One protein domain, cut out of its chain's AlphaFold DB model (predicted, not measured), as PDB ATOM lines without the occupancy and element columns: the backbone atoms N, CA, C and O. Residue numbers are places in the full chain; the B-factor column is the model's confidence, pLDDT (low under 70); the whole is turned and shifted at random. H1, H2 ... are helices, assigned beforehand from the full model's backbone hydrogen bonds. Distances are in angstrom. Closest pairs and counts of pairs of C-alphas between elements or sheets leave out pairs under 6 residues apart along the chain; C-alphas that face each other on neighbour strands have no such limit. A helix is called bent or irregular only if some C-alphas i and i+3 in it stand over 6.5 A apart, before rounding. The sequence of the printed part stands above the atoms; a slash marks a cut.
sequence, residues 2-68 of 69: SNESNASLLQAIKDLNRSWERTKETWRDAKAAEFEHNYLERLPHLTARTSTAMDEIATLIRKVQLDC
ATOM      1  N   SER A   2     187.848 154.695 176.199       60.56
ATOM      2  CA  SER A   2     186.616 155.521 176.259       60.56
ATOM      3  C   SER A   2     185.608 155.130 177.352       60.56
ATOM      4  O   SER A   2     185.105 155.990 178.067       60.56
ATOM      5  N   ASN A   3     185.361 153.829 177.520       72.06
ATOM      6  CA  ASN A   3     184.376 153.321 178.478       72.06
ATOM      7  C   ASN A   3     184.793 153.564 179.943       72.06
ATOM      8  O   ASN A   3     183.961 153.792 180.814       72.06
ATOM      9  N   GLU A   4     186.100 153.549 180.206       84.94
ATOM     10  CA  GLU A   4     186.674 153.812 181.527       84.94
ATOM     11  C   GLU A   4     186.619 155.306 181.863       84.94
ATOM     12  O   GLU A   4     186.256 155.681 182.976       84.94
ATOM     13  N   SER A   5     186.880 156.171 180.877       86.31
ATOM     14  CA  SER A   5     186.717 157.619 181.026       86.31
ATOM     15  C   SER A   5     185.256 158.011 181.291       86.31
ATOM     16  O   SER A   5     185.006 158.843 182.162       86.31
ATOM     17  N   ASN A   6     184.290 157.376 180.613       90.25
ATOM     18  CA  ASN A   6     182.860 157.579 180.879       90.25
ATOM     19  C   ASN A   6     182.455 157.099 182.277       90.25
ATOM     20  O   ASN A   6     181.787 157.824 183.016       90.25
ATOM     21  N   ALA A   7     182.906 155.910 182.684       91.25
ATOM     22  CA  ALA A   7     182.649 155.393 184.026       91.25
ATOM     23  C   ALA A   7     183.228 156.310 185.119       91.25
ATOM     24  O   ALA A   7     182.548 156.600 186.103       91.25
ATOM     25  N   SER A   8     184.449 156.813 184.917       94.19
ATOM     26  CA  SER A   8     185.107 157.755 185.827       94.19
ATOM     27  C   SER A   8     184.330 159.070 185.957       94.19
ATOM     28  O   SER A   8     184.060 159.520 187.071       94.19
ATOM     29  N   LEU A   9     183.871 159.644 184.837       93.56
ATOM     30  CA  LEU A   9     183.048 160.856 184.840       93.56
ATOM     31  C   LEU A   9     181.735 160.654 185.613       93.56
ATOM     32  O   LEU A   9     181.374 161.475 186.457       93.56
ATOM     33  N   LEU A  10     181.025 159.554 185.353       92.56
ATOM     34  CA  LEU A  10     179.774 159.239 186.049       92.56
ATOM     35  C   LEU A  10     179.990 159.029 187.551       92.56
ATOM     36  O   LEU A  10     179.155 159.445 188.357       92.56
ATOM     37  N   GLN A  11     181.102 158.399 187.931       95.25
ATOM     38  CA  GLN A  11     181.454 158.190 189.329       95.25
ATOM     39  C   GLN A  11     181.761 159.520 190.032       95.25
ATOM     40  O   GLN A  11     181.187 159.791 191.086       95.25
ATOM     41  N   ALA A  12     182.553 160.396 189.410       96.00
ATOM     42  CA  ALA A  12     182.876 161.712 189.956       96.00
ATOM     43  C   ALA A  12     181.622 162.566 190.222       96.00
ATOM     44  O   ALA A  12     181.519 163.217 191.260       96.00
ATOM     45  N   ILE A  13     180.632 162.523 189.326       95.62
ATOM     46  CA  ILE A  13     179.365 163.252 189.501       95.62
ATOM     47  C   ILE A  13     178.523 162.671 190.641       95.62
ATOM     48  O   ILE A  13     177.923 163.423 191.412       95.62
ATOM     49  N   LYS A  14     178.496 161.342 190.796       95.19
ATOM     50  CA  LYS A  14     177.830 160.701 191.942       95.19
ATOM     51  C   LYS A  14     178.474 161.105 193.266       95.19
ATOM     52  O   LYS A  14     177.756 161.375 194.229       95.19
ATOM     53  N   ASP A  15     179.801 161.148 193.312       97.06
ATOM     54  CA  ASP A  15     180.540 161.513 194.519       97.06
ATOM     55  C   ASP A  15     180.362 162.995 194.863       97.06
ATOM     56  O   ASP A  15     180.127 163.325 196.027       97.06
ATOM     57  N   LEU A  16     180.349 163.873 193.854       97.06
ATOM     58  CA  LEU A  16     180.021 165.289 194.020       97.06
ATOM     59  C   LEU A  16     178.619 165.481 194.608       97.06
ATOM     60  O   LEU A  16     178.479 166.175 195.612       97.06
ATOM     61  N   ASN A  17     177.598 164.837 194.034       95.44
ATOM     62  CA  ASN A  17     176.224 164.943 194.534       95.44
ATOM     63  C   ASN A  17     176.113 164.437 195.975       95.44
ATOM     64  O   ASN A  17     175.508 165.087 196.818       95.44
ATOM     65  N   ARG A  18     176.762 163.313 196.302       97.12
ATOM     66  CA  ARG A  18     176.797 162.804 197.680       97.12
ATOM     67  C   ARG A  18     177.464 163.790 198.638       97.12
ATOM     68  O   ARG A  18     177.015 163.934 199.773       97.12
ATOM     69  N   SER A  19     178.552 164.427 198.209       97.56
ATOM     70  CA  SER A  19     179.217 165.456 199.007       97.56
ATOM     71  C   SER A  19     178.300 166.656 199.215       97.56
ATOM     72  O   SER A  19     178.193 167.139 200.337       97.56
ATOM     73  N   TRP A  20     177.606 167.096 198.165       97.50
ATOM     74  CA  TRP A  20     176.666 168.208 198.234       97.50
ATOM     75  C   TRP A  20     175.510 167.946 199.204       97.50
ATOM     76  O   TRP A  20     175.240 168.791 200.056       97.50
ATOM     77  N   GLU A  21     174.901 166.757 199.156       96.31
ATOM     78  CA  GLU A  21     173.824 166.372 200.078       96.31
ATOM     79  C   GLU A  21     174.255 166.447 201.549       96.31
ATOM     80  O   GLU A  21     173.481 166.869 202.399       96.31
ATOM     81  N   ARG A  22     175.515 166.120 201.856       97.62
ATOM     82  CA  ARG A  22     176.066 166.296 203.210       97.62
ATOM     83  C   ARG A  22     176.343 167.761 203.528       97.62
ATOM     84  O   ARG A  22     176.089 168.221 204.635       97.62
ATOM     85  N   THR A  23     176.876 168.519 202.572       97.50
ATOM     86  CA  THR A  23     177.189 169.938 202.769       97.50
ATOM     87  C   THR A  23     175.929 170.754 203.063       97.50
ATOM     88  O   THR A  23     175.935 171.546 204.009       97.50
ATOM     89  N   LYS A  24     174.828 170.517 202.341       96.00
ATOM     90  CA  LYS A  24     173.555 171.228 202.561       96.00
ATOM     91  C   LYS A  24     172.889 170.902 203.902       96.00
ATOM     92  O   LYS A  24     171.984 171.615 204.329       96.00
ATOM     93  N   GLU A  25     173.351 169.883 204.634       96.50
ATOM     94  CA  GLU A  25     172.904 169.655 206.013       96.50
ATOM     95  C   GLU A  25     173.327 170.797 206.942       96.50
ATOM     96  O   GLU A  25     172.587 171.111 207.875       96.50
ATOM     97  N   THR A  26     174.468 171.443 206.677       97.44
ATOM     98  CA  THR A  26     175.038 172.507 207.523       97.44
ATOM     99  C   THR A  26     175.072 173.872 206.838       97.44
ATOM    100  O   THR A  26     174.911 174.892 207.505       97.44
ATOM    101  N   TRP A  27     175.199 173.911 205.510       97.75
ATOM    102  CA  TRP A  27     175.168 175.137 204.716       97.75
ATOM    103  C   TRP A  27     173.795 175.307 204.050       97.75
ATOM    104  O   TRP A  27     173.492 174.651 203.060       97.75
ATOM    105  N   ARG A  28     172.933 176.157 204.631       95.38
ATOM    106  CA  ARG A  28     171.504 176.290 204.256       95.38
ATOM    107  C   ARG A  28     171.068 177.715 203.914       95.38
ATOM    108  O   ARG A  28     169.881 178.028 203.953       95.38
ATOM    109  N   ASP A  29     172.020 178.605 203.667       97.69
ATOM    110  CA  ASP A  29     171.716 179.999 203.354       97.69
ATOM    111  C   ASP A  29     171.362 180.191 201.866       97.69
ATOM    112  O   ASP A  29     171.352 179.257 201.060       97.69
ATOM    113  N   ALA A  30     171.077 181.437 201.485       97.81
ATOM    114  CA  ALA A  30     170.783 181.787 200.099       97.81
ATOM    115  C   ALA A  30     171.947 181.482 199.132       97.81
ATOM    116  O   ALA A  30     171.708 181.270 197.946       97.81
ATOM    117  N   LYS A  31     173.195 181.432 199.620       97.69
ATOM    118  CA  LYS A  31     174.366 181.105 198.799       97.69
ATOM    119  C   LYS A  31     174.465 179.614 198.516       97.69
ATOM    120  O   LYS A  31     174.844 179.257 197.404       97.69
ATOM    121  N   ALA A  32     174.058 178.764 199.456       97.56
ATOM    122  CA  ALA A  32     173.913 177.334 199.207       97.56
ATOM    123  C   ALA A  32     172.898 177.064 198.078       97.56
ATOM    124  O   ALA A  32     173.192 176.315 197.148       97.56
ATOM    125  N   ALA A  33     171.742 177.738 198.110       97.31
ATOM    126  CA  ALA A  33     170.721 177.619 197.064       97.31
ATOM    127  C   ALA A  33     171.206 178.149 195.700       97.31
ATOM    128  O   ALA A  33     171.010 177.501 194.673       97.31
ATOM    129  N   GLU A  34     171.883 179.302 195.687       97.94
ATOM    130  CA  GLU A  34     172.486 179.866 194.473       97.94
ATOM    131  C   GLU A  34     173.534 178.918 193.869       97.94
ATOM    132  O   GLU A  34     173.595 178.753 192.650       97.94
ATOM    133  N   PHE A  35     174.340 178.266 194.710       96.81
ATOM    134  CA  PHE A  35     175.348 177.310 194.268       96.81
ATOM    135  C   PHE A  35     174.728 176.065 193.617       96.81
ATOM    136  O   PHE A  35     175.135 175.680 192.517       96.81
ATOM    137  N   GLU A  36     173.728 175.460 194.267       97.19
ATOM    138  CA  GLU A  36     173.004 174.298 193.739       97.19
ATOM    139  C   GLU A  36     172.397 174.608 192.367       97.19
ATOM    140  O   GLU A  36     172.660 173.893 191.397       97.19
ATOM    141  N   HIS A  37     171.696 175.738 192.266       97.38
ATOM    142  CA  HIS A  37     171.038 176.173 191.040       97.38
ATOM    143  C   HIS A  37     172.029 176.481 189.906       97.38
ATOM    144  O   HIS A  37     171.923 175.951 188.799       97.38
ATOM    145  N   ASN A  38     173.038 177.317 190.171       96.38
ATOM    146  CA  ASN A  38     173.920 177.823 189.116       96.38
ATOM    147  C   ASN A  38     174.924 176.779 188.613       96.38
ATOM    148  O   ASN A  38     175.369 176.854 187.459       96.38
ATOM    149  N   TYR A  39     175.312 175.825 189.465       95.38
ATOM    150  CA  TYR A  39     176.408 174.907 189.164       95.38
ATOM    151  C   TYR A  39     175.994 173.447 189.146       95.38
ATOM    152  O   TYR A  39     176.435 172.749 188.237       95.38
ATOM    153  N   LEU A  40     175.173 172.976 190.088       96.06
ATOM    154  CA  LEU A  40     174.909 171.543 190.240       96.06
ATOM    155  C   LEU A  40     173.737 171.053 189.389       96.06
ATOM    156  O   LEU A  40     173.874 170.024 188.728       96.06
ATOM    157  N   GLU A  41     172.627 171.793 189.315       95.75
ATOM    158  CA  GLU A  41     171.415 171.372 188.582       95.75
ATOM    159  C   GLU A  41     171.672 171.079 187.093       95.75
ATOM    160  O   GLU A  41     171.065 170.189 186.495       95.75
ATOM    161  N   ARG A  42     172.627 171.787 186.483       94.56
ATOM    162  CA  ARG A  42     173.033 171.590 185.079       94.56
ATOM    163  C   ARG A  42     173.921 170.365 184.850       94.56
ATOM    164  O   ARG A  42     174.021 169.906 183.708       94.56
ATOM    165  N   LEU A  43     174.605 169.859 185.879       94.56
ATOM    166  CA  LEU A  43     175.615 168.809 185.716       94.56
ATOM    167  C   LEU A  43     175.037 167.500 185.178       94.56
ATOM    168  O   LEU A  43     175.606 167.012 184.207       94.56
ATOM    169  N   PRO A  44     173.911 166.955 185.681       91.75
ATOM    170  CA  PRO A  44     173.369 165.696 185.167       91.75
ATOM    171  C   PRO A  44     173.152 165.713 183.649       91.75
ATOM    172  O   PRO A  44     173.552 164.785 182.946       91.75
ATOM    173  N   HIS A  45     172.587 166.804 183.130       93.94
ATOM    174  CA  HIS A  45     172.354 166.970 181.698       93.94
ATOM    175  C   HIS A  45     173.662 167.114 180.904       93.94
ATOM    176  O   HIS A  45     173.834 166.468 179.869       93.94
ATOM    177  N   LEU A  46     174.606 167.936 181.378       95.31
ATOM    178  CA  LEU A  46     175.905 168.108 180.717       95.31
ATOM    179  C   LEU A  46     176.715 166.807 180.707       95.31
ATOM    180  O   LEU A  46     177.319 166.465 179.688       95.31
ATOM    181  N   THR A  47     176.684 166.059 181.806       95.38
ATOM    182  CA  THR A  47     177.335 164.759 181.944       95.38
ATOM    183  C   THR A  47     176.733 163.739 180.989       95.38
ATOM    184  O   THR A  47     177.488 163.070 180.289       95.38
ATOM    185  N   ALA A  48     175.403 163.655 180.896       93.56
ATOM    186  CA  ALA A  48     174.740 162.756 179.953       93.56
ATOM    187  C   ALA A  48     175.148 163.063 178.504       93.56
ATOM    188  O   ALA A  48     175.596 162.172 177.786       93.56
ATOM    189  N   ARG A  49     175.093 164.341 178.103       96.25
ATOM    190  CA  ARG A  49     175.519 164.776 176.760       96.25
ATOM    191  C   ARG A  49     176.985 164.457 176.474       96.25
ATOM    192  O   ARG A  49     177.311 164.016 175.378       96.25
ATOM    193  N   THR A  50     177.857 164.680 177.454       95.62
ATOM    194  CA  THR A  50     179.292 164.386 177.329       95.62
ATOM    195  C   THR A  50     179.527 162.888 177.174       95.62
ATOM    196  O   THR A  50     180.279 162.485 176.292       95.62
ATOM    197  N   SER A  51     178.831 162.067 177.966       93.75
ATOM    198  CA  SER A  51     178.938 160.609 177.895       93.75
ATOM    199  C   SER A  51     178.567 160.087 176.511       93.75
ATOM    200  O   SER A  51     179.318 159.302 175.936       93.75
ATOM    201  N   THR A  52     177.457 160.578 175.947       94.56
ATOM    202  CA  THR A  52     177.024 160.221 174.590       94.56
ATOM    203  C   THR A  52     178.071 160.599 173.545       94.56
ATOM    204  O   THR A  52     178.462 159.757 172.743       94.56
ATOM    205  N   ALA A  53     178.592 161.829 173.587       95.69
ATOM    206  CA  ALA A  53     179.622 162.267 172.645       95.69
ATOM    207  C   ALA A  53     180.908 161.423 172.753       95.69
ATOM    208  O   ALA A  53     181.527 161.089 171.743       95.69
ATOM    209  N   MET A  54     181.305 161.036 173.969       94.00
ATOM    210  CA  MET A  54     182.462 160.164 174.192       94.00
ATOM    211  C   MET A  54     182.262 158.763 173.593       94.00
ATOM    212  O   MET A  54     183.203 158.209 173.016       94.00
ATOM    213  N   ASP A  55     181.053 158.207 173.679       93.19
ATOM    214  CA  ASP A  55     180.718 156.907 173.083       93.19
ATOM    215  C   ASP A  55     180.683 156.968 171.546       93.19
ATOM    216  O   ASP A  55     181.171 156.056 170.865       93.19
ATOM    217  N   GLU A  56     180.169 158.062 170.982       94.81
ATOM    218  CA  GLU A  56     180.187 158.316 169.538       94.81
ATOM    219  C   GLU A  56     181.623 158.412 169.006       94.81
ATOM    220  O   GLU A  56     181.981 157.718 168.051       94.81
ATOM    221  N   ILE A  57     182.480 159.195 169.670       94.56
ATOM    222  CA  ILE A  57     183.903 159.322 169.318       94.56
ATOM    223  C   ILE A  57     184.599 157.960 169.393       94.56
ATOM    224  O   ILE A  57     185.334 157.588 168.479       94.56
ATOM    225  N   ALA A  58     184.346 157.180 170.445       92.75
ATOM    226  CA  ALA A  58     184.918 155.844 170.585       92.75
ATOM    227  C   ALA A  58     184.515 154.911 169.438       92.75
ATOM    228  O   ALA A  58     185.323 154.113 168.961       92.75
ATOM    229  N   THR A  59     183.263 155.018 168.999       93.62
ATOM    230  CA  THR A  59     182.738 154.248 167.875       93.62
ATOM    231  C   THR A  59     183.427 154.640 166.572       93.62
ATOM    232  O   THR A  59     183.831 153.761 165.812       93.62
ATOM    233  N   LEU A  60     183.610 155.939 166.323       95.44
ATOM    234  CA  LEU A  60     184.310 156.439 165.137       95.44
ATOM    235  C   LEU A  60     185.780 156.010 165.113       95.44
ATOM    236  O   LEU A  60     186.245 155.527 164.086       95.44
ATOM    237  N   ILE A  61     186.485 156.109 166.244       93.62
ATOM    238  CA  ILE A  61     187.886 155.673 166.351       93.62
ATOM    239  C   ILE A  61     188.018 154.189 165.996       93.62
ATOM    240  O   ILE A  61     188.891 153.832 165.211       93.62
ATOM    241  N   ARG A  62     187.131 153.328 166.516       93.25
ATOM    242  CA  ARG A  62     187.152 151.892 166.189       93.25
ATOM    243  C   ARG A  62     186.916 151.627 164.705       93.25
ATOM    244  O   ARG A  62     187.578 150.762 164.151       93.25
ATOM    245  N   LYS A  63     185.992 152.354 164.068       95.06
ATOM    246  CA  LYS A  63     185.750 152.219 162.623       95.06
ATOM    247  C   LYS A  63     186.992 152.589 161.818       95.06
ATOM    248  O   LYS A  63     187.438 151.786 161.017       95.06
ATOM    249  N   VAL A  64     187.597 153.742 162.109       95.31
ATOM    250  CA  VAL A  64     188.822 154.190 161.424       95.31
ATOM    251  C   VAL A  64     189.966 153.192 161.607       95.31
ATOM    252  O   VAL A  64     190.710 152.952 160.666       95.31
ATOM    253  N   GLN A  65     190.108 152.601 162.798       94.06
ATOM    254  CA  GLN A  65     191.112 151.561 163.046       94.06
ATOM    255  C   GLN A  65     190.877 150.317 162.183       94.06
ATOM    256  O   GLN A  65     191.823 149.847 161.568       94.06
ATOM    257  N   LEU A  66     189.632 149.837 162.094       94.25
ATOM    258  CA  LEU A  66     189.270 148.693 161.249       94.25
ATOM    259  C   LEU A  66     189.441 148.981 159.753       94.25
ATOM    260  O   LEU A  66     189.800 148.082 159.009       94.25
ATOM    261  N   ASP A  67     189.195 150.217 159.316       93.19
ATOM    262  CA  ASP A  67     189.356 150.621 157.914       93.19
ATOM    263  C   ASP A  67     190.841 150.770 157.501       93.19
ATOM    264  O   ASP A  67     191.137 150.876 156.311       93.19
ATOM    265  N   CYS A  68     191.769 150.826 158.467       85.94
ATOM    266  CA  CYS A  68     193.215 150.961 158.236       85.94
ATOM    267  C   CYS A  68     194.004 149.646 158.389       85.94
ATOM    268  O   CYS A  68     195.221 149.664 158.185       85.94
TER     269      CYS A  68
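What this domain is: This is residues 2 to 68 of the 69 residues of an uncharacterized protein of Verrucomicrobia bacterium (UniProt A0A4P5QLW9). The longest helix, H3, and the shorter H2 before it follow one another along one side of a long, narrow U, and H1 makes the other side, running the opposite way alongside the first part of H3. The link from H1 to H2 forms the turn of the U, where residues 25 to 31 stand free, and at the other end H3 runs on past H1, with residues 62 to 68 sticking out. The printed part has 67 residues with three named helices, in the order H1, H2, H3, and no named strand; the class is all helix. The whole is extended, with a radius of gyration of the C-alphas of 16.9 A, and it is a rod whose C-alphas span 58 by 18 by 9 A.

Where its parts are: H3 is residues 43 to 67, from Leu 43 to Asp 67, and measures 36.0 A from first to last C-alpha. Its C-alpha 43 is at (175.615, 168.809, 185.716) and its C-alpha 67 at (189.356, 150.621, 157.914). H1 is residues 2 to 23, 31.6 A long from first to last C-alpha, and begins with C-alpha 2 at (186.616, 155.521, 176.259). H2 is residues 30 to 40, 14.8 A long from first to last C-alpha. It is neither bent nor irregular, but only just: C-alphas 37 and 40 are 6.1 A apart.

How they stand to each other: H3 and H1 touch, with 11 pairs of C-alphas within 8 A. Their closest C-alphas are those of Asn 6 and Ser 51, 5.8 A apart. Their lines stand at a shallow tilt of 10 degrees, and they run opposite ways. H2 and H3 meet only through their link, a tight one of 2 residues. H2 and H1 are close but not clearly touching; their closest C-alphas are those of Asn 17 and Leu 40, 8.0 A apart. H2 and H1 also run opposite ways, at a shallow tilt of 10 degrees. In H1, H2 and H3 every pair of O of residue i and N of residue i+4 is within hydrogen-bond range.

The domain as a whole: The two C-alphas farthest apart are those of Asp 29 and Cys 68, at 57.8 A, while the first and last printed C-alphas, those of Ser 2 and Cys 68, are 19.7 A apart. Without the stretches that stand free, the body has 53 residues and spans 42 by 18 by 8 A. The printed part has no cut. The link from H1 to H2 is short, with 6 residues, and there is no long link. The mean pLDDT of the printed part is 94.1, and one printed residue, Ser 2, is under 70.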